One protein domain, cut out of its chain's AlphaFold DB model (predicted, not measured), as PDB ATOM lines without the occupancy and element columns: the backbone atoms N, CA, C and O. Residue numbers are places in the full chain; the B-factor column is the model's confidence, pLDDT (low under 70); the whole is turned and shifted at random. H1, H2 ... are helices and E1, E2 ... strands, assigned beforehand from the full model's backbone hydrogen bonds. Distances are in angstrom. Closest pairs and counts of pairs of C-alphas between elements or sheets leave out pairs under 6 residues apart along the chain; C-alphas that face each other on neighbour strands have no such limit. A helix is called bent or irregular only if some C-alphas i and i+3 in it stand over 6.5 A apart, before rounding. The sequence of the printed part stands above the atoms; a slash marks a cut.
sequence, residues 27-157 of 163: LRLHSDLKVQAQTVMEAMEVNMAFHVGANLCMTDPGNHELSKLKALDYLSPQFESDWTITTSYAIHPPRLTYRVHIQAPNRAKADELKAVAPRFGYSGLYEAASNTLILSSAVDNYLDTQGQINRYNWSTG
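Overview. This is residues 27 to 157 of the 163 residues of an uncharacterized protein of Vibrio splendidus (UniProt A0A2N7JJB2). A strongly twisted sheet of four strands has the long helix H1 slantwise over one face and the kinked H3 on the same face, over edge strand E3. H2 only grazes the sheet by E1, and H4 lies beyond the sheet at one end of the long axis. The printed part has 131 residues, with four named helices and four named strands in the order H1 H2 E1 E2 H3 E3 E4 H4; the class is mixed, in two layers, H1 and H3 on one face of the antiparallel sheet E1 E2 E4 E3. It is compact, with radius of gyration of the C-alphas 15.5 A, and elongated, 49 by 30 by 23 A.

Along the chain. H1, residues 27 to 53, starts at C-alpha 27 (139.074, 208.556, 227.285) and is 38.5 A long. H2 is residues 66 to 71; E1, 84 to 92, 26.4 A; E2, 95 to 103, 25.4 A. H3, 107 to 123, 23.1 A, is irregular, with C-alphas 119 and 122 9.1 A apart. E3 is 124 to 127; E4, 132 to 140, 25.5 A; H4, 146 to 151, ends at C-alpha 151 (178.642, 223.725, 241.478).

Arrangement. Within hydrogen-bond range are N 88 and O 99, 2.9 A, in hairpin E1 and E2; N 98 and O 137, 2.8 A, between antiparallel E2 and E4; N 127 and O 132, 2.8 A, in hairpin E3 and E4. E2, H3, E3 form a split strand-helix-strand unit, its same-way strands separated by E4, with a right-handed crossover. H1's height over the sheet is 8.3 A, H3's 6.4 A. Residues 27 to 30 of H1 touch H3, closest C-alphas His 30 and Val 116, 6.1 A, at a steep tilt of 65 degrees. H4 is close to H1 but not clearly touching, C-alphas Val 52 and Gln 148, 7.6 A. Every O i to N i+4 pair is within range in H1, H2 and H4, and 7 of 13 in H3.

Size, cuts and confidence. The farthest C-alphas, Ala 108 and Gly 147, are 49.7 A apart. The printed part has no cut; the links H1 to H2 and H2 to E1 are long. Residues 59 to 65 have pLDDT under 70.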
ATOM      1  N   LEU A  27     137.963 209.505 227.136       82.81
ATOM      2  CA  LEU A  27     139.074 208.556 227.285       82.81
ATOM      3  C   LEU A  27     140.130 208.742 226.196       82.81
ATOM      4  O   LEU A  27     141.324 208.720 226.493       82.81
ATOM      5  N   ARG A  28     139.692 208.956 224.954       86.06
ATOM      6  CA  ARG A  28     140.568 209.270 223.829       86.06
ATOM      7  C   ARG A  28     141.284 210.591 224.069       86.06
ATOM      8  O   ARG A  28     142.502 210.617 224.022       86.06
ATOM      9  N   LEU A  29     140.545 211.631 224.459       90.31
ATOM     10  CA  LEU A  29     141.125 212.918 224.826       90.31
ATOM     11  C   LEU A  29     142.162 212.782 225.951       90.31
ATOM     12  O   LEU A  29     143.256 213.318 225.837       90.31
ATOM     13  N   HIS A  30     141.847 212.038 227.017       90.62
ATOM     14  CA  HIS A  30     142.801 211.772 228.098       90.62
ATOM     15  C   HIS A  30     144.086 211.120 227.572       90.62
ATOM     16  O   HIS A  30     145.181 211.555 227.917       90.62
ATOM     17  N   SER A  31     143.949 210.081 226.744       90.75
ATOM     18  CA  SER A  31     145.088 209.375 226.159       90.75
ATOM     19  C   SER A  31     145.926 210.291 225.269       90.75
ATOM     20  O   SER A  31     147.143 210.336 225.428       90.75
ATOM     21  N   ASP A  32     145.285 211.052 224.384       91.25
ATOM     22  CA  ASP A  32     145.950 211.948 223.437       91.25
ATOM     23  C   ASP A  32     146.714 213.058 224.178       91.25
ATOM     24  O   ASP A  32     147.895 213.285 223.917       91.25
ATOM     25  N   LEU A  33     146.079 213.695 225.169       93.12
ATOM     26  CA  LEU A  33     146.712 214.713 226.014       93.12
ATOM     27  C   LEU A  33     147.871 214.145 226.835       93.12
ATOM     28  O   LEU A  33     148.901 214.801 226.972       93.12
ATOM     29  N   LYS A  34     147.723 212.925 227.368       92.94
ATOM     30  CA  LYS A  34     148.791 212.252 228.112       92.94
ATOM     31  C   LYS A  34     150.009 211.999 227.224       92.94
ATOM     32  O   LYS A  34     151.120 212.289 227.653       92.94
ATOM     33  N   VAL A  35     149.803 211.485 226.009       92.06
ATOM     34  CA  VAL A  35     150.889 211.231 225.049       92.06
ATOM     35  C   VAL A  35     151.583 212.537 224.675       92.06
ATOM     36  O   VAL A  35     152.799 212.620 224.782       92.06
ATOM     37  N   GLN A  36     150.823 213.579 224.320       92.88
ATOM     38  CA  GLN A  36     151.398 214.883 223.978       92.88
ATOM     39  C   GLN A  36     152.222 215.470 225.127       92.88
ATOM     40  O   GLN A  36     153.353 215.900 224.917       92.88
ATOM     41  N   ALA A  37     151.679 215.460 226.346       92.25
ATOM     42  CA  ALA A  37     152.389 215.976 227.506       92.25
ATOM     43  C   ALA A  37     153.650 215.173 227.817       92.25
ATOM     44  O   ALA A  37     154.674 215.774 228.115       92.25
ATOM     45  N   GLN A  38     153.601 213.844 227.700       91.88
ATOM     46  CA  GLN A  38     154.772 212.999 227.899       91.88
ATOM     47  C   GLN A  38     155.868 213.312 226.873       91.88
ATOM     48  O   GLN A  38     157.008 213.526 227.267       91.88
ATOM     49  N   THR A  39     155.530 213.434 225.588       90.75
ATOM     50  CA  THR A  39     156.503 213.809 224.548       90.75
ATOM     51  C   THR A  39     157.143 215.171 224.829       90.75
ATOM     52  O   THR A  39     158.345 215.351 224.646       90.75
ATOM     53  N   VAL A  40     156.359 216.140 225.309       90.88
ATOM     54  CA  VAL A  40     156.887 217.456 225.691       90.88
ATOM     55  C   VAL A  40     157.772 217.359 226.941       90.88
ATOM     56  O   VAL A  40     158.823 217.991 226.976       90.88
ATOM     57  N   MET A  41     157.401 216.558 227.945       90.12
ATOM     58  CA  MET A  41     158.224 216.329 229.141       90.12
ATOM     59  C   MET A  41     159.555 215.650 228.803       90.12
ATOM     60  O   MET A  41     160.586 216.087 229.298       90.12
ATOM     61  N   GLU A  42     159.562 214.655 227.916       89.75
ATOM     62  CA  GLU A  42     160.787 214.003 227.429       89.75
ATOM     63  C   GLU A  42     161.712 215.018 226.729       89.75
ATOM     64  O   GLU A  42     162.916 215.050 226.980       89.75
ATOM     65  N   ALA A  43     161.156 215.927 225.920       87.75
ATOM     66  CA  ALA A  43     161.926 217.020 225.321       87.75
ATOM     67  C   ALA A  43     162.510 217.978 226.380       87.75
ATOM     68  O   ALA A  43     163.655 218.423 226.261       87.75
ATOM     69  N   MET A  44     161.746 218.289 227.435       86.69
ATOM     70  CA  MET A  44     162.231 219.096 228.563       86.69
ATOM     71  C   MET A  44     163.356 218.394 229.332       86.69
ATOM     72  O   MET A  44     164.303 219.059 229.748       86.69
ATOM     73  N   GLU A  45     163.276 217.074 229.503       87.00
ATOM     74  CA  GLU A  45     164.308 216.257 230.145       87.00
ATOM     75  C   GLU A  45     165.618 216.269 229.357       87.00
ATOM     76  O   GLU A  45     166.676 216.503 229.940       87.00
ATOM     77  N   VAL A  46     165.558 216.095 228.032       85.56
ATOM     78  CA  VAL A  46     166.743 216.173 227.162       85.56
ATOM     79  C   VAL A  46     167.381 217.563 227.229       85.56
ATOM     80  O   VAL A  46     168.599 217.674 227.385       85.56
ATOM     81  N   ASN A  47     166.566 218.622 227.177       83.81
ATOM     82  CA  ASN A  47     167.047 219.990 227.352       83.81
ATOM     83  C   ASN A  47     167.731 220.174 228.720       83.81
ATOM     84  O   ASN A  47     168.842 220.693 228.801       83.81
ATOM     85  N   MET A  48     167.112 219.701 229.804       82.69
ATOM     86  CA  MET A  48     167.687 219.802 231.146       82.69
ATOM     87  C   MET A  48     169.023 219.055 231.254       82.69
ATOM     88  O   MET A  48     170.004 219.612 231.744       82.69
ATOM     89  N   ALA A  49     169.089 217.823 230.744       83.94
ATOM     90  CA  ALA A  49     170.309 217.025 230.736       83.94
ATOM     91  C   ALA A  49     171.448 217.718 229.970       83.94
ATOM     92  O   ALA A  49     172.595 217.692 230.419       83.94
ATOM     93  N   PHE A  50     171.140 218.394 228.858       83.69
ATOM     94  CA  PHE A  50     172.113 219.203 228.123       83.69
ATOM     95  C   PHE A  50     172.664 220.354 228.978       83.69
ATOM     96  O   PHE A  50     173.881 220.499 229.094       83.69
ATOM     97  N   HIS A  51     171.794 221.131 229.630       82.44
ATOM     98  CA  HIS A  51     172.216 222.233 230.500       82.44
ATOM     99  C   HIS A  51     173.066 221.746 231.683       82.44
ATOM    100  O   HIS A  51     174.098 222.346 231.988       82.44
ATOM    101  N   VAL A  52     172.678 220.633 232.312       83.94
ATOM    102  CA  VAL A  52     173.441 220.005 233.399       83.94
ATOM    103  C   VAL A  52     174.803 219.505 232.911       83.94
ATOM    104  O   VAL A  52     175.819 219.756 233.559       83.94
ATOM    105  N   GLY A  53     174.850 218.824 231.763       84.50
ATOM    106  CA  GLY A  53     176.086 218.287 231.189       84.50
ATOM    107  C   GLY A  53     177.070 219.372 230.745       84.50
ATOM    108  O   GLY A  53     178.281 219.192 230.867       84.50
ATOM    109  N   ALA A  54     176.558 220.514 230.285       83.88
ATOM    110  CA  ALA A  54     177.354 221.653 229.840       83.88
ATOM    111  C   ALA A  54     177.635 222.693 230.947       83.88
ATOM    112  O   ALA A  54     178.236 223.724 230.658       83.88
ATOM    113  N   ASN A  55     177.223 222.439 232.198       85.06
ATOM    114  CA  ASN A  55     177.297 223.392 233.316       85.06
ATOM    115  C   ASN A  55     176.718 224.782 232.947       85.06
ATOM    116  O   ASN A  55     177.289 225.820 233.275       85.06
ATOM    117  N   LEU A  56     175.589 224.819 232.238       83.19
ATOM    118  CA  LEU A  56     174.947 226.062 231.806       83.19
ATOM    119  C   LEU A  56     173.902 226.539 232.810       83.19
ATOM    120  O   LEU A  56     173.331 225.759 233.570       83.19
ATOM    121  N   CYS A  57     173.577 227.829 232.758       81.69
ATOM    122  CA  CYS A  57     172.410 228.344 233.458       81.69
ATOM    123  C   CYS A  57     171.139 227.614 233.031       81.69
ATOM    124  O   CYS A  57     170.783 227.614 231.853       81.69
ATOM    125  N   MET A  58     170.430 227.048 234.001       76.19
ATOM    126  CA  MET A  58     169.013 226.743 233.887       76.19
ATOM    127  C   MET A  58     168.287 228.080 234.044       76.19
ATOM    128  O   MET A  58     167.845 228.445 235.132       76.19
ATOM    129  N   THR A  59     168.279 228.887 232.982       59.97
ATOM    130  CA  THR A  59     167.555 230.162 232.964       59.97
ATOM    131  C   THR A  59     166.127 229.944 233.441       59.97
ATOM    132  O   THR A  59     165.432 229.127 232.847       59.97
ATOM    133  N   ASP A  60     165.728 230.678 234.487       48.34
ATOM    134  CA  ASP A  60     164.390 230.673 235.093       48.34
ATOM    135  C   ASP A  60     163.294 230.468 234.022       48.34
ATOM    136  O   ASP A  60     163.259 231.218 233.036       48.34
ATOM    137  N   PRO A  61     162.433 229.439 234.135       44.75
ATOM    138  CA  PRO A  61     161.594 228.977 233.042       44.75
ATOM    139  C   PRO A  61     160.331 229.817 232.972       44.75
ATOM    140  O   PRO A  61     159.221 229.353 233.240       44.75
ATOM    141  N   GLY A  62     160.478 231.073 232.580       47.97
ATOM    142  CA  GLY A  62     159.359 231.798 232.013       47.97
ATOM    143  C   GLY A  62     158.937 231.077 230.737       47.97
ATOM    144  O   GLY A  62     159.624 231.211 229.727       47.97
ATOM    145  N   ASN A  63     157.854 230.292 230.811       52.06
ATOM    146  CA  ASN A  63     157.135 229.672 229.696       52.06
ATOM    147  C   ASN A  63     158.036 229.362 228.490       52.06
ATOM    148  O   ASN A  63     158.093 230.139 227.530       52.06
ATOM    149  N   HIS A  64     158.747 228.231 228.505       60.38
ATOM    150  CA  HIS A  64     159.326 227.770 227.249       60.38
ATOM    151  C   HIS A  64     158.166 227.346 226.352       60.38
ATOM    152  O   HIS A  64     157.488 226.340 226.581       60.38
ATOM    153  N   GLU A  65     157.888 228.198 225.373       62.16
ATOM    154  CA  GLU A  65     156.960 227.897 224.303       62.16
ATOM    155  C   GLU A  65     157.464 226.688 223.522       62.16
ATOM    156  O   GLU A  65     158.669 226.483 223.337       62.16
ATOM    157  N   LEU A  66     156.514 225.910 223.020       72.56
ATOM    158  CA  LEU A  66     156.757 224.718 222.220       72.56
ATOM    159  C   LEU A  66     157.670 224.990 221.001       72.56
ATOM    160  O   LEU A  66     158.443 224.128 220.586       72.56
ATOM    161  N   SER A  67     157.643 226.225 220.489       70.31
ATOM    162  CA  SER A  67     158.520 226.749 219.435       70.31
ATOM    163  C   SER A  67     160.011 226.665 219.783       70.31
ATOM    164  O   SER A  67     160.813 226.313 218.921       70.31
ATOM    165  N   LYS A  68     160.394 226.926 221.039       73.31
ATOM    166  CA  LYS A  68     161.793 226.855 221.493       73.31
ATOM    167  C   LYS A  68     162.289 225.410 221.546       73.31
ATOM    168  O   LYS A  68     163.399 225.142 221.104       73.31
ATOM    169  N   LEU A  69     161.459 224.485 222.039       77.25
ATOM    170  CA  LEU A  69     161.796 223.055 222.073       77.25
ATOM    171  C   LEU A  69     161.955 222.480 220.659       77.25
ATOM    172  O   LEU A  69     162.857 221.680 220.427       77.25
ATOM    173  N   LYS A  70     161.126 222.931 219.708       79.81
ATOM    174  CA  LYS A  70     161.270 222.588 218.286       79.81
ATOM    175  C   LYS A  70     162.539 223.173 217.663       79.81
ATOM    176  O   LYS A  70     163.237 222.472 216.949       79.81
ATOM    177  N   ALA A  71     162.841 224.446 217.922       76.38
ATOM    178  CA  ALA A  71     164.001 225.127 217.335       76.38
ATOM    179  C   ALA A  71     165.351 224.540 217.781       76.38
ATOM    180  O   ALA A  71     166.347 224.708 217.084       76.38
ATOM    181  N   LEU A  72     165.379 223.885 218.943       75.19
ATOM    182  CA  LEU A  72     166.554 223.206 219.493       75.19
ATOM    183  C   LEU A  72     166.580 221.700 219.167       75.19
ATOM    184  O   LEU A  72     167.381 220.972 219.744       75.19
ATOM    185  N   ASP A  73     165.691 221.232 218.283       77.12
ATOM    186  CA  ASP A  73     165.534 219.825 217.885       77.12
ATOM    187  C   ASP A  73     165.256 218.846 219.048       77.12
ATOM    188  O   ASP A  73     165.378 217.631 218.895       77.12
ATOM    189  N   TYR A  74     164.819 219.345 220.212       80.38
ATOM    190  CA  TYR A  74     164.385 218.504 221.337       80.38
ATOM    191  C   TYR A  74     162.967 217.971 221.151       80.38
ATOM    192  O   TYR A  74     162.611 216.928 221.695       80.38
ATOM    193  N   LEU A  75     162.151 218.682 220.374       84.31
ATOM    194  CA  LEU A  75     160.814 218.268 219.977       84.31
ATOM    195  C   LEU A  75     160.731 218.236 218.453       84.31
ATOM    196  O   LEU A  75     161.198 219.155 217.786       84.31
ATOM    197  N   SER A  76     160.096 217.201 217.897       82.75
ATOM    198  CA  SER A  76     159.941 217.078 216.444       82.75
ATOM    199  C   SER A  76     159.326 218.354 215.843       82.75
ATOM    200  O   SER A  76     158.271 218.794 216.317       82.75
ATOM    201  N   PRO A  77     159.893 218.915 214.758       82.00
ATOM    202  CA  PRO A  77     159.297 220.052 214.057       82.00
ATOM    203  C   PRO A  77     157.860 219.777 213.594       82.00
ATOM    204  O   PRO A  77     157.051 220.700 213.516       82.00
ATOM    205  N   GLN A  78     157.543 218.502 213.343       84.62
ATOM    206  CA  GLN A  78     156.235 218.008 212.904       84.62
ATOM    207  C   GLN A  78     155.245 217.782 214.057       84.62
ATOM    208  O   GLN A  78     154.108 217.391 213.804       84.62
ATOM    209  N   PHE A  79     155.660 217.951 215.318       86.00
ATOM    210  CA  PHE A  79     154.751 217.828 216.454       86.00
ATOM    211  C   PHE A  79     153.710 218.944 216.387       86.00
ATOM    212  O   PHE A  79     154.047 220.113 216.546       86.00
ATOM    213  N   GLU A  80     152.447 218.601 216.199       86.19
ATOM    214  CA  GLU A  80     151.353 219.567 216.164       86.19
ATOM    215  C   GLU A  80     150.374 219.294 217.301       86.19
ATOM    216  O   GLU A  80     150.194 218.154 217.741       86.19
ATOM    217  N   SER A  81     149.746 220.357 217.791       86.94
ATOM    218  CA  SER A  81     148.752 220.281 218.852       86.94
ATOM    219  C   SER A  81     147.633 221.275 218.587       86.94
ATOM    220  O   SER A  81     147.885 222.438 218.283       86.94
ATOM    221  N   ASP A  82     146.392 220.826 218.770       87.69
ATOM    222  CA  ASP A  82     145.210 221.697 218.759       87.69
ATOM    223  C   ASP A  82     145.112 222.569 220.028       87.69
ATOM    224  O   ASP A  82     144.172 223.352 220.190       87.69
ATOM    225  N   TRP A  83     146.052 222.399 220.960       90.31
ATOM    226  CA  TRP A  83     146.108 223.074 222.249       90.31
ATOM    227  C   TRP A  83     147.258 224.074 222.280       90.31
ATOM    228  O   TRP A  83     148.315 223.861 221.685       90.31
ATOM    229  N   THR A  84     147.092 225.150 223.044       90.50
ATOM    230  CA  THR A  84     148.212 226.040 223.345       90.50
ATOM    231  C   THR A  84     149.027 225.408 224.463       90.50
ATOM    232  O   THR A  84     148.553 225.315 225.593       90.50
ATOM    233  N   ILE A  85     150.238 224.943 224.143       89.94
ATOM    234  CA  ILE A  85     151.112 224.273 225.107       89.94
ATOM    235  C   ILE A  85     152.285 225.174 225.486       89.94
ATOM    236  O   ILE A  85     153.079 225.582 224.634       89.94
ATOM    237  N   THR A  86     152.429 225.424 226.784       89.44
ATOM    238  CA  THR A  86     153.631 226.026 227.371       89.44
ATOM    239  C   THR A  86     154.233 225.099 228.418       89.44
ATOM    240  O   THR A  86     153.621 224.121 228.853       89.44
ATOM    241  N   THR A  87     155.473 225.373 228.808       87.50
ATOM    242  CA  THR A  87     156.207 224.535 229.757       87.50
ATOM    243  C   THR A  87     156.866 225.371 230.842       87.50
ATOM    244  O   THR A  87     157.292 226.501 230.603       87.50
ATOM    245  N   SER A  88     156.962 224.812 232.043       86.88
ATOM    246  CA  SER A  88     157.707 225.402 233.158       86.88
ATOM    247  C   SER A  88     158.337 224.307 234.006       86.88
ATOM    248  O   SER A  88     157.846 223.178 234.000       86.88
ATOM    249  N   TYR A  89     159.338 224.638 234.814       82.25
ATOM    250  CA  TYR A  89     159.812 223.746 235.866       82.25
ATOM    251  C   TYR A  89     159.785 224.422 237.239       82.25
ATOM    252  O   TYR A  89     159.857 225.641 237.350       82.25
ATOM    253  N   ALA A  90     159.668 223.618 238.291       80.94
ATOM    254  CA  ALA A  90     159.825 224.049 239.673       80.94
ATOM    255  C   ALA A  90     160.993 223.286 240.303       80.94
ATOM    256  O   ALA A  90     160.994 222.054 240.314       80.94
ATOM    257  N   ILE A  91     161.985 224.019 240.808       78.38
ATOM    258  CA  ILE A  91     163.162 223.441 241.462       78.38
ATOM    259  C   ILE A  91     162.930 223.439 242.974       78.38
ATOM    260  O   ILE A  91     162.825 224.491 243.601       78.38
ATOM    261  N   HIS A  92     162.868 222.247 243.560       77.12
ATOM    262  CA  HIS A  92     162.750 222.019 244.998       77.12
ATOM    263  C   HIS A  92     163.825 221.013 245.423       77.12
ATOM    264  O   HIS A  92     163.535 219.819 245.468       77.12
ATOM    265  N   PRO A  93     165.063 221.459 245.708       70.50
ATOM    266  CA  PRO A  93     166.208 220.571 245.906       70.50
ATOM    267  C   PRO A  93     165.897 219.422 246.885       70.50
ATOM    268  O   PRO A  93     165.337 219.687 247.952       70.50
ATOM    269  N   PRO A  94     166.248 218.160 246.565       73.88
ATOM    270  CA  PRO A  94     166.969 217.672 245.376       73.88
ATOM    271  C   PRO A  94     166.067 217.348 244.164       73.88
ATOM    272  O   PRO A  94     166.503 216.697 243.217       73.88
ATOM    273  N   ARG A  95     164.800 217.754 244.197       83.31
ATOM    274  CA  ARG A  95     163.790 217.450 243.182       83.31
ATOM    275  C   ARG A  95     163.623 218.572 242.170       83.31
ATOM    276  O   ARG A  95     163.690 219.758 242.494       83.31
ATOM    277  N   LEU A  96     163.298 218.171 240.954       85.75
ATOM    278  CA  LEU A  96     162.819 219.026 239.882       85.75
ATOM    279  C   LEU A  96     161.408 218.571 239.511       85.75
ATOM    280  O   LEU A  96     161.117 217.381 239.510       85.75
ATOM    281  N   THR A  97     160.500 219.493 239.220       89.44
ATOM    282  CA  THR A  97     159.171 219.159 238.695       89.44
ATOM    283  C   THR A  97     158.971 219.837 237.357       89.44
ATOM    284  O   THR A  97     158.909 221.063 237.305       89.44
ATOM    285  N   TYR A  98     158.825 219.056 236.293       89.44
ATOM    286  CA  TYR A  98     158.378 219.543 234.995       89.44
ATOM    287  C   TYR A  98     156.871 219.734 235.004       89.44
ATOM    288  O   TYR A  98     156.133 218.920 235.562       89.44
ATOM    289  N   ARG A  99     156.411 220.805 234.365       92.12
ATOM    290  CA  ARG A  99     154.996 221.093 234.168       92.12
ATOM    291  C   ARG A  99     154.743 221.435 232.711       92.12
ATOM    292  O   ARG A  99     155.386 222.331 232.164       92.12
ATOM    293  N   VAL A 100     153.774 220.746 232.127       93.06
ATOM    294  CA  VAL A 100     153.221 221.042 230.807       93.06
ATOM    295  C   VAL A 100     151.857 221.677 231.014       93.06
ATOM    296  O   VAL A 100     150.974 221.082 231.630       93.06
ATOM    297  N   HIS A 101     151.699 222.894 230.513       94.38
ATOM    298  CA  HIS A 101     150.476 223.679 230.592       94.38
ATOM    299  C   HIS A 101     149.740 223.543 229.271       94.38
ATOM    300  O   HIS A 101     150.239 223.983 228.240       94.38
ATOM    301  N   ILE A 102     148.569 222.923 229.297       94.75
ATOM    302  CA  ILE A 102     147.720 222.710 228.130       94.75
ATOM    303  C   ILE A 102     146.533 223.653 228.258       94.75
ATOM    304  O   ILE A 102     145.594 223.389 229.009       94.75
ATOM    305  N   GLN A 103     146.588 224.770 227.550       95.25
ATOM    306  CA  GLN A 103     145.551 225.787 227.577       95.25
ATOM    307  C   GLN A 103     144.536 225.563 226.454       95.25
ATOM    308  O   GLN A 103     144.885 225.315 225.295       95.25
ATOM    309  N   ALA A 104     143.252 225.662 226.801       94.56
ATOM    310  CA  ALA A 104     142.182 225.589 225.821       94.56
ATOM    311  C   ALA A 104     142.126 226.860 224.950       94.56
ATOM    312  O   ALA A 104     142.027 227.961 225.493       94.56
ATOM    313  N   PRO A 105     142.070 226.732 223.609       92.75
ATOM    314  CA  PRO A 105     141.982 227.886 222.708       92.75
ATOM    315  C   PRO A 105     140.595 228.548 222.700       92.75
ATOM    316  O   PRO A 105     140.426 229.656 222.198       92.75
ATOM    317  N   ASN A 106     139.569 227.859 223.203       93.31
ATOM    318  CA  ASN A 106     138.199 228.356 223.257       93.31
ATOM    319  C   ASN A 106     137.397 227.672 224.373       93.31
ATOM    320  O   ASN A 106     137.845 226.706 224.991       93.31
ATOM    321  N   ARG A 107     136.176 228.162 224.609       93.38
ATOM    322  CA  ARG A 107     135.298 227.673 225.679       93.38
ATOM    323  C   ARG A 107     134.911 226.197 225.536       93.38
ATOM    324  O   ARG A 107     134.922 225.490 226.533       93.38
ATOM    325  N   ALA A 108     134.610 225.723 224.325       91.69
ATOM    326  CA  ALA A 108     134.239 224.320 224.115       91.69
ATOM    327  C   ALA A 108     135.394 223.380 224.502       91.69
ATOM    328  O   ALA A 108     135.210 222.414 225.237       91.69
ATOM    329  N   LYS A 109     136.614 223.738 224.092       93.56
ATOM    330  CA  LYS A 109     137.847 223.046 224.474       93.56
ATOM    331  C   LYS A 109     138.149 223.159 225.973       93.56
ATOM    332  O   LYS A 109     138.677 222.220 226.561       93.56
ATOM    333  N   ALA A 110     137.789 224.272 226.611       95.00
ATOM    334  CA  ALA A 110     137.939 224.439 228.055       95.00
ATOM    335  C   ALA A 110     137.027 223.482 228.834       95.00
ATOM    336  O   ALA A 110     137.476 222.878 229.808       95.00
ATOM    337  N   ASP A 111     135.786 223.301 228.377       93.75
ATOM    338  CA  ASP A 111     134.843 222.344 228.960       93.75
ATOM    339  C   ASP A 111     135.337 220.895 228.777       93.75
ATOM    340  O   ASP A 111     135.275 220.102 229.720       93.75
ATOM    341  N   GLU A 112     135.913 220.564 227.612       93.56
ATOM    342  CA  GLU A 112     136.594 219.281 227.366       93.56
ATOM    343  C   GLU A 112     137.758 219.047 228.351       93.56
ATOM    344  O   GLU A 112     137.812 217.994 228.997       93.56
ATOM    345  N   LEU A 113     138.658 220.030 228.519       93.69
ATOM    346  CA  LEU A 113     139.783 219.945 229.463       93.69
ATOM    347  C   LEU A 113     139.309 219.776 230.908       93.69
ATOM    348  O   LEU A 113     139.828 218.940 231.648       93.69
ATOM    349  N   LYS A 114     138.292 220.538 231.309       94.06
ATOM    350  CA  LYS A 114     137.715 220.452 232.650       94.06
ATOM    351  C   LYS A 114     137.119 219.072 232.919       94.06
ATOM    352  O   LYS A 114     137.293 218.533 234.010       94.06
ATOM    353  N   ALA A 115     136.424 218.494 231.939       92.12
ATOM    354  CA  ALA A 115     135.802 217.178 232.067       92.12
ATOM    355  C   ALA A 115     136.833 216.040 232.141       92.12
ATOM    356  O   ALA A 115     136.601 215.039 232.822       92.12
ATOM    357  N   VAL A 116     137.968 216.178 231.449       93.69
ATOM    358  CA  VAL A 116     139.017 215.150 231.419       93.69
ATOM    359  C   VAL A 116     140.009 215.266 232.580       93.69
ATOM    360  O   VAL A 116     140.556 214.247 232.995       93.69
ATOM    361  N   ALA A 117     140.198 216.461 233.150       93.19
ATOM    362  CA  ALA A 117     141.174 216.730 234.209       93.19
ATOM    363  C   ALA A 117     141.164 215.723 235.381       93.19
ATOM    364  O   ALA A 117     142.242 215.249 235.743       93.19
ATOM    365  N   PRO A 118     140.006 215.293 235.932       92.69
ATOM    366  CA  PRO A 118     139.987 214.334 237.041       92.69
ATOM    367  C   PRO A 118     140.631 212.977 236.712       92.69
ATOM    368  O   PRO A 118     141.042 212.257 237.619       92.69
ATOM    369  N   ARG A 119     140.735 212.610 235.426       92.31
ATOM    370  CA  ARG A 119     141.334 211.337 234.990       92.31
ATOM    371  C   ARG A 119     142.851 211.294 235.166       92.31
ATOM    372  O   ARG A 119     143.401 210.201 235.245       92.31
ATOM    373  N   PHE A 120     143.501 212.451 235.269       91.06
ATOM    374  CA  PHE A 120     144.939 212.546 235.518       91.06
ATOM    375  C   PHE A 120     145.298 212.356 237.001       91.06
ATOM    376  O   PHE A 120     146.465 212.169 237.332       91.06
ATOM    377  N   GLY A 121     144.316 212.347 237.908       89.94
ATOM    378  CA  GLY A 121     144.572 212.188 239.338       89.94
ATOM    379  C   GLY A 121     145.529 213.262 239.864       89.94
ATOM    380  O   GLY A 121     145.402 214.432 239.521       89.94
ATOM    381  N   TYR A 122     146.503 212.865 240.683       81.50
ATOM    382  CA  TYR A 122     147.436 213.800 241.328       81.50
ATOM    383  C   TYR A 122     148.443 214.462 240.381       81.50
ATOM    384  O   TYR A 122     149.047 215.462 240.759       81.50
ATOM    385  N   SER A 123     148.651 213.924 239.177       86.19
ATOM    386  CA  SER A 123     149.577 214.520 238.210       86.19
ATOM    387  C   SER A 123     148.934 215.621 237.370       86.19
ATOM    388  O   SER A 123     149.655 216.303 236.648       86.19
ATOM    389  N   GLY A 124     147.612 215.815 237.460       92.00
ATOM    390  CA  GLY A 124     146.888 216.837 236.710       92.00
ATOM    391  C   GLY A 124     146.153 217.833 237.598       92.00
ATOM    392  O   GLY A 124     145.371 217.454 238.465       92.00
ATOM    393  N   LEU A 125     146.357 219.120 237.332       94.94
ATOM    394  CA  LEU A 125     145.639 220.226 237.959       94.94
ATOM    395  C   LEU A 125     144.929 221.040 236.882       94.94
ATOM    396  O   LEU A 125     145.561 221.479 235.929       94.94
ATOM    397  N   TYR A 126     143.629 221.279 237.035       96.06
ATOM    398  CA  TYR A 126     142.901 222.184 236.147       96.06
ATOM    399  C   TYR A 126     142.704 223.552 236.795       96.06
ATOM    400  O   TYR A 126     142.060 223.674 237.839       96.06
ATOM    401  N   GLU A 127     143.213 224.586 236.137       96.12
ATOM    402  CA  GLU A 127     143.068 225.978 236.531       96.12
ATOM    403  C   GLU A 127     141.937 226.646 235.745       96.12
ATOM    404  O   GLU A 127     142.055 226.960 234.559       96.12
ATOM    405  N   ALA A 128     140.819 226.907 236.425       92.81
ATOM    406  CA  ALA A 128     139.633 227.483 235.791       92.81
ATOM    407  C   ALA A 128     139.828 228.936 235.323       92.81
ATOM    408  O   ALA A 128     139.197 229.353 234.359       92.81
ATOM    409  N   ALA A 129     140.688 229.712 235.991       93.25
ATOM    410  CA  ALA A 129     140.923 231.114 235.639       93.25
ATOM    411  C   ALA A 129     141.611 231.264 234.271       93.25
ATOM    412  O   ALA A 129     141.307 232.191 233.523       93.25
ATOM    413  N   SER A 130     142.513 230.338 233.944       93.62
ATOM    414  CA  SER A 130     143.300 230.324 232.709       93.62
ATOM    415  C   SER A 130     142.788 229.307 231.681       93.62
ATOM    416  O   SER A 130     143.304 229.270 230.566       93.62
ATOM    417  N   ASN A 131     141.779 228.494 232.028       96.31
ATOM    418  CA  ASN A 131     141.309 227.338 231.254       96.31
ATOM    419  C   ASN A 131     142.447 226.378 230.870       96.31
ATOM    420  O   ASN A 131     142.525 225.911 229.730       96.31
ATOM    421  N   THR A 132     143.337 226.109 231.825       96.25
ATOM    422  CA  THR A 132     144.576 225.357 231.596       96.25
ATOM    423  C   THR A 132     144.587 224.069 232.401       96.25
ATOM    424  O   THR A 132     144.317 224.069 233.600       96.25
ATOM    425  N   LEU A 133     144.916 222.960 231.744       96.69
ATOM    426  CA  LEU A 133     145.276 221.708 232.397       96.69
ATOM    427  C   LEU A 133     146.799 221.654 232.547       96.69
ATOM    428  O   LEU A 133     147.523 221.633 231.558       96.69
ATOM    429  N   ILE A 134     147.275 221.608 233.782       95.44
ATOM    430  CA  ILE A 134     148.687 221.497 234.129       95.44
ATOM    431  C   ILE A 134     148.982 220.043 234.457       95.44
ATOM    432  O   ILE A 134     148.468 219.510 235.440       95.44
ATOM    433  N   LEU A 135     149.830 219.408 233.655       95.25
ATOM    434  CA  LEU A 135     150.334 218.065 233.908       95.25
ATOM    435  C   LEU A 135     151.750 218.153 234.462       95.25
ATOM    436  O   LEU A 135     152.594 218.835 233.889       95.25
ATOM    437  N   SER A 136     152.002 217.481 235.583       93.69
ATOM    438  CA  SER A 136     153.274 217.545 236.303       93.69
ATOM    439  C   SER A 136     153.967 216.187 236.353       93.69
ATOM    440  O   SER A 136     153.323 215.168 236.601       93.69
ATOM    441  N   SER A 137     155.289 216.191 236.189       91.00
ATOM    442  CA  SER A 137     156.162 215.040 236.432       91.00
ATOM    443  C   SER A 137     157.338 215.472 237.296       91.00
ATOM    444  O   SER A 137     157.955 216.505 237.035       91.00
ATOM    445  N   ALA A 138     157.626 214.713 238.350       89.50
ATOM    446  CA  ALA A 138     158.751 214.978 239.236       89.50
ATOM    447  C   ALA A 138     159.934 214.084 238.860       89.50
ATOM    448  O   ALA A 138     159.765 212.884 238.659       89.50
ATOM    449  N   VAL A 139     161.123 214.677 238.830       85.62
ATOM    450  CA  VAL A 139     162.398 213.987 238.671       85.62
ATOM    451  C   VAL A 139     163.208 214.172 239.943       85.62
ATOM    452  O   VAL A 139     163.497 215.292 240.378       85.62
ATOM    453  N   ASP A 140     163.548 213.044 240.554       83.44
ATOM    454  CA  ASP A 140     164.487 212.980 241.663       83.44
ATOM    455  C   ASP A 140     165.920 213.012 241.119       83.44
ATOM    456  O   ASP A 140     166.203 212.417 240.083       83.44
ATOM    457  N   ASN A 141     166.830 213.672 241.838       80.44
ATOM    458  CA  ASN A 141     168.271 213.651 241.558       80.44
ATOM    459  C   ASN A 141     168.668 214.114 240.147       80.44
ATOM    460  O   ASN A 141     169.662 213.649 239.618       80.44
ATOM    461  N   TYR A 142     167.965 215.088 239.565       81.44
ATOM    462  CA  TYR A 142     168.319 215.659 238.252       81.44
ATOM    463  C   TYR A 142     169.754 216.247 238.177       81.44
ATOM    464  O   TYR A 142     170.254 216.558 237.098       81.44
ATOM    465  N   LEU A 143     170.408 216.409 239.335       84.75
ATOM    466  CA  LEU A 143     171.851 216.574 239.482       84.75
ATOM    467  C   LEU A 143     172.430 215.258 240.027       84.75
ATOM    468  O   LEU A 143     172.385 215.008 241.233       84.75
ATOM    469  N   ASP A 144     172.979 214.431 239.142       76.12
ATOM    470  CA  ASP A 144     173.363 213.042 239.436       76.12
ATOM    471  C   ASP A 144     174.660 212.891 240.251       76.12
ATOM    472  O   ASP A 144     174.975 211.809 240.750       76.12
ATOM    473  N   THR A 145     175.459 213.955 240.386       82.31
ATOM    474  CA  THR A 145     176.766 213.897 241.060       82.31
ATOM    475  C   THR A 145     176.922 214.961 242.140       82.31
ATOM    476  O   THR A 145     176.487 216.104 241.994       82.31
ATOM    477  N   GLN A 146     177.668 214.630 243.201       82.31
ATOM    478  CA  GLN A 146     178.026 215.596 244.246       82.31
ATOM    479  C   GLN A 146     178.759 216.823 243.674       82.31
ATOM    480  O   GLN A 146     178.597 217.936 244.168       82.31
ATOM    481  N   GLY A 147     179.540 216.634 242.604       82.94
ATOM    482  CA  GLY A 147     180.211 217.724 241.899       82.94
ATOM    483  C   GLY A 147     179.231 218.705 241.249       82.94
ATOM    484  O   GLY A 147     179.411 219.911 241.394       82.94
ATOM    485  N   GLN A 148     178.182 218.214 240.584       84.94
ATOM    486  CA  GLN A 148     177.127 219.061 240.014       84.94
ATOM    487  C   GLN A 148     176.359 219.807 241.107       84.94
ATOM    488  O   GLN A 148     176.167 221.012 240.990       84.94
ATOM    489  N   ILE A 149     175.987 219.122 242.194       84.75
ATOM    490  CA  ILE A 149     175.278 219.732 243.331       84.75
ATOM    491  C   ILE A 149     176.092 220.884 243.930       84.75
ATOM    492  O   ILE A 149     175.550 221.959 244.171       84.75
ATOM    493  N   ASN A 150     177.394 220.677 244.138       84.88
ATOM    494  CA  ASN A 150     178.272 221.687 244.729       84.88
ATOM    495  C   ASN A 150     178.514 222.883 243.798       84.88
ATOM    496  O   ASN A 150     178.752 223.988 244.278       84.88
ATOM    497  N   ARG A 151     178.479 222.664 242.478       85.62
ATOM    498  CA  ARG A 151     178.642 223.725 241.478       85.62
ATOM    499  C   ARG A 151     177.339 224.433 241.141       85.62
ATOM    500  O   ARG A 151     177.385 225.491 240.538       85.62
ATOM    501  N   TYR A 152     176.178 223.892 241.485       86.00
ATOM    502  CA  TYR A 152     174.916 224.530 241.133       86.00
ATOM    503  C   TYR A 152     174.550 225.634 242.133       86.00
ATOM    504  O   TYR A 152     174.284 225.386 243.309       86.00
ATOM    505  N   ASN A 153     174.515 226.881 241.665       85.88
ATOM    506  CA  ASN A 153     174.067 228.026 242.442       85.88
ATOM    507  C   ASN A 153     172.540 228.156 242.368       85.88
ATOM    508  O   ASN A 153     171.984 228.817 241.488       85.88
ATOM    509  N   TRP A 154     171.882 227.593 243.380       80.81
ATOM    510  CA  TRP A 154     170.429 227.578 243.562       80.81
ATOM    511  C   TRP A 154     169.752 228.954 243.566       80.81
ATOM    512  O   TRP A 154     168.573 229.035 243.246       80.81
ATOM    513  N   SER A 155     170.468 230.030 243.917       79.81
ATOM    514  CA  SER A 155     169.904 231.391 243.902       79.81
ATOM    515  C   SER A 155     169.824 231.993 242.498       79.81
ATOM    516  O   SER A 155     168.980 232.844 242.240       79.81
ATOM    517  N   THR A 156     170.695 231.540 241.595       79.50
ATOM    518  CA  THR A 156     170.801 232.052 240.216       79.50
ATOM    519  C   THR A 156     170.291 231.072 239.168       79.50
ATOM    520  O   THR A 156     170.072 231.459 238.026       79.50
ATOM    521  N   GLY A 157     170.136 229.798 239.533       79.88
ATOM    522  CA  GLY A 157     169.841 228.729 238.588       79.88
ATOM    523  C   GLY A 157     171.020 228.367 237.677       79.88
ATOM    524  O   GLY A 157     170.828 227.728 236.650       79.88
TER     525      GLY A 157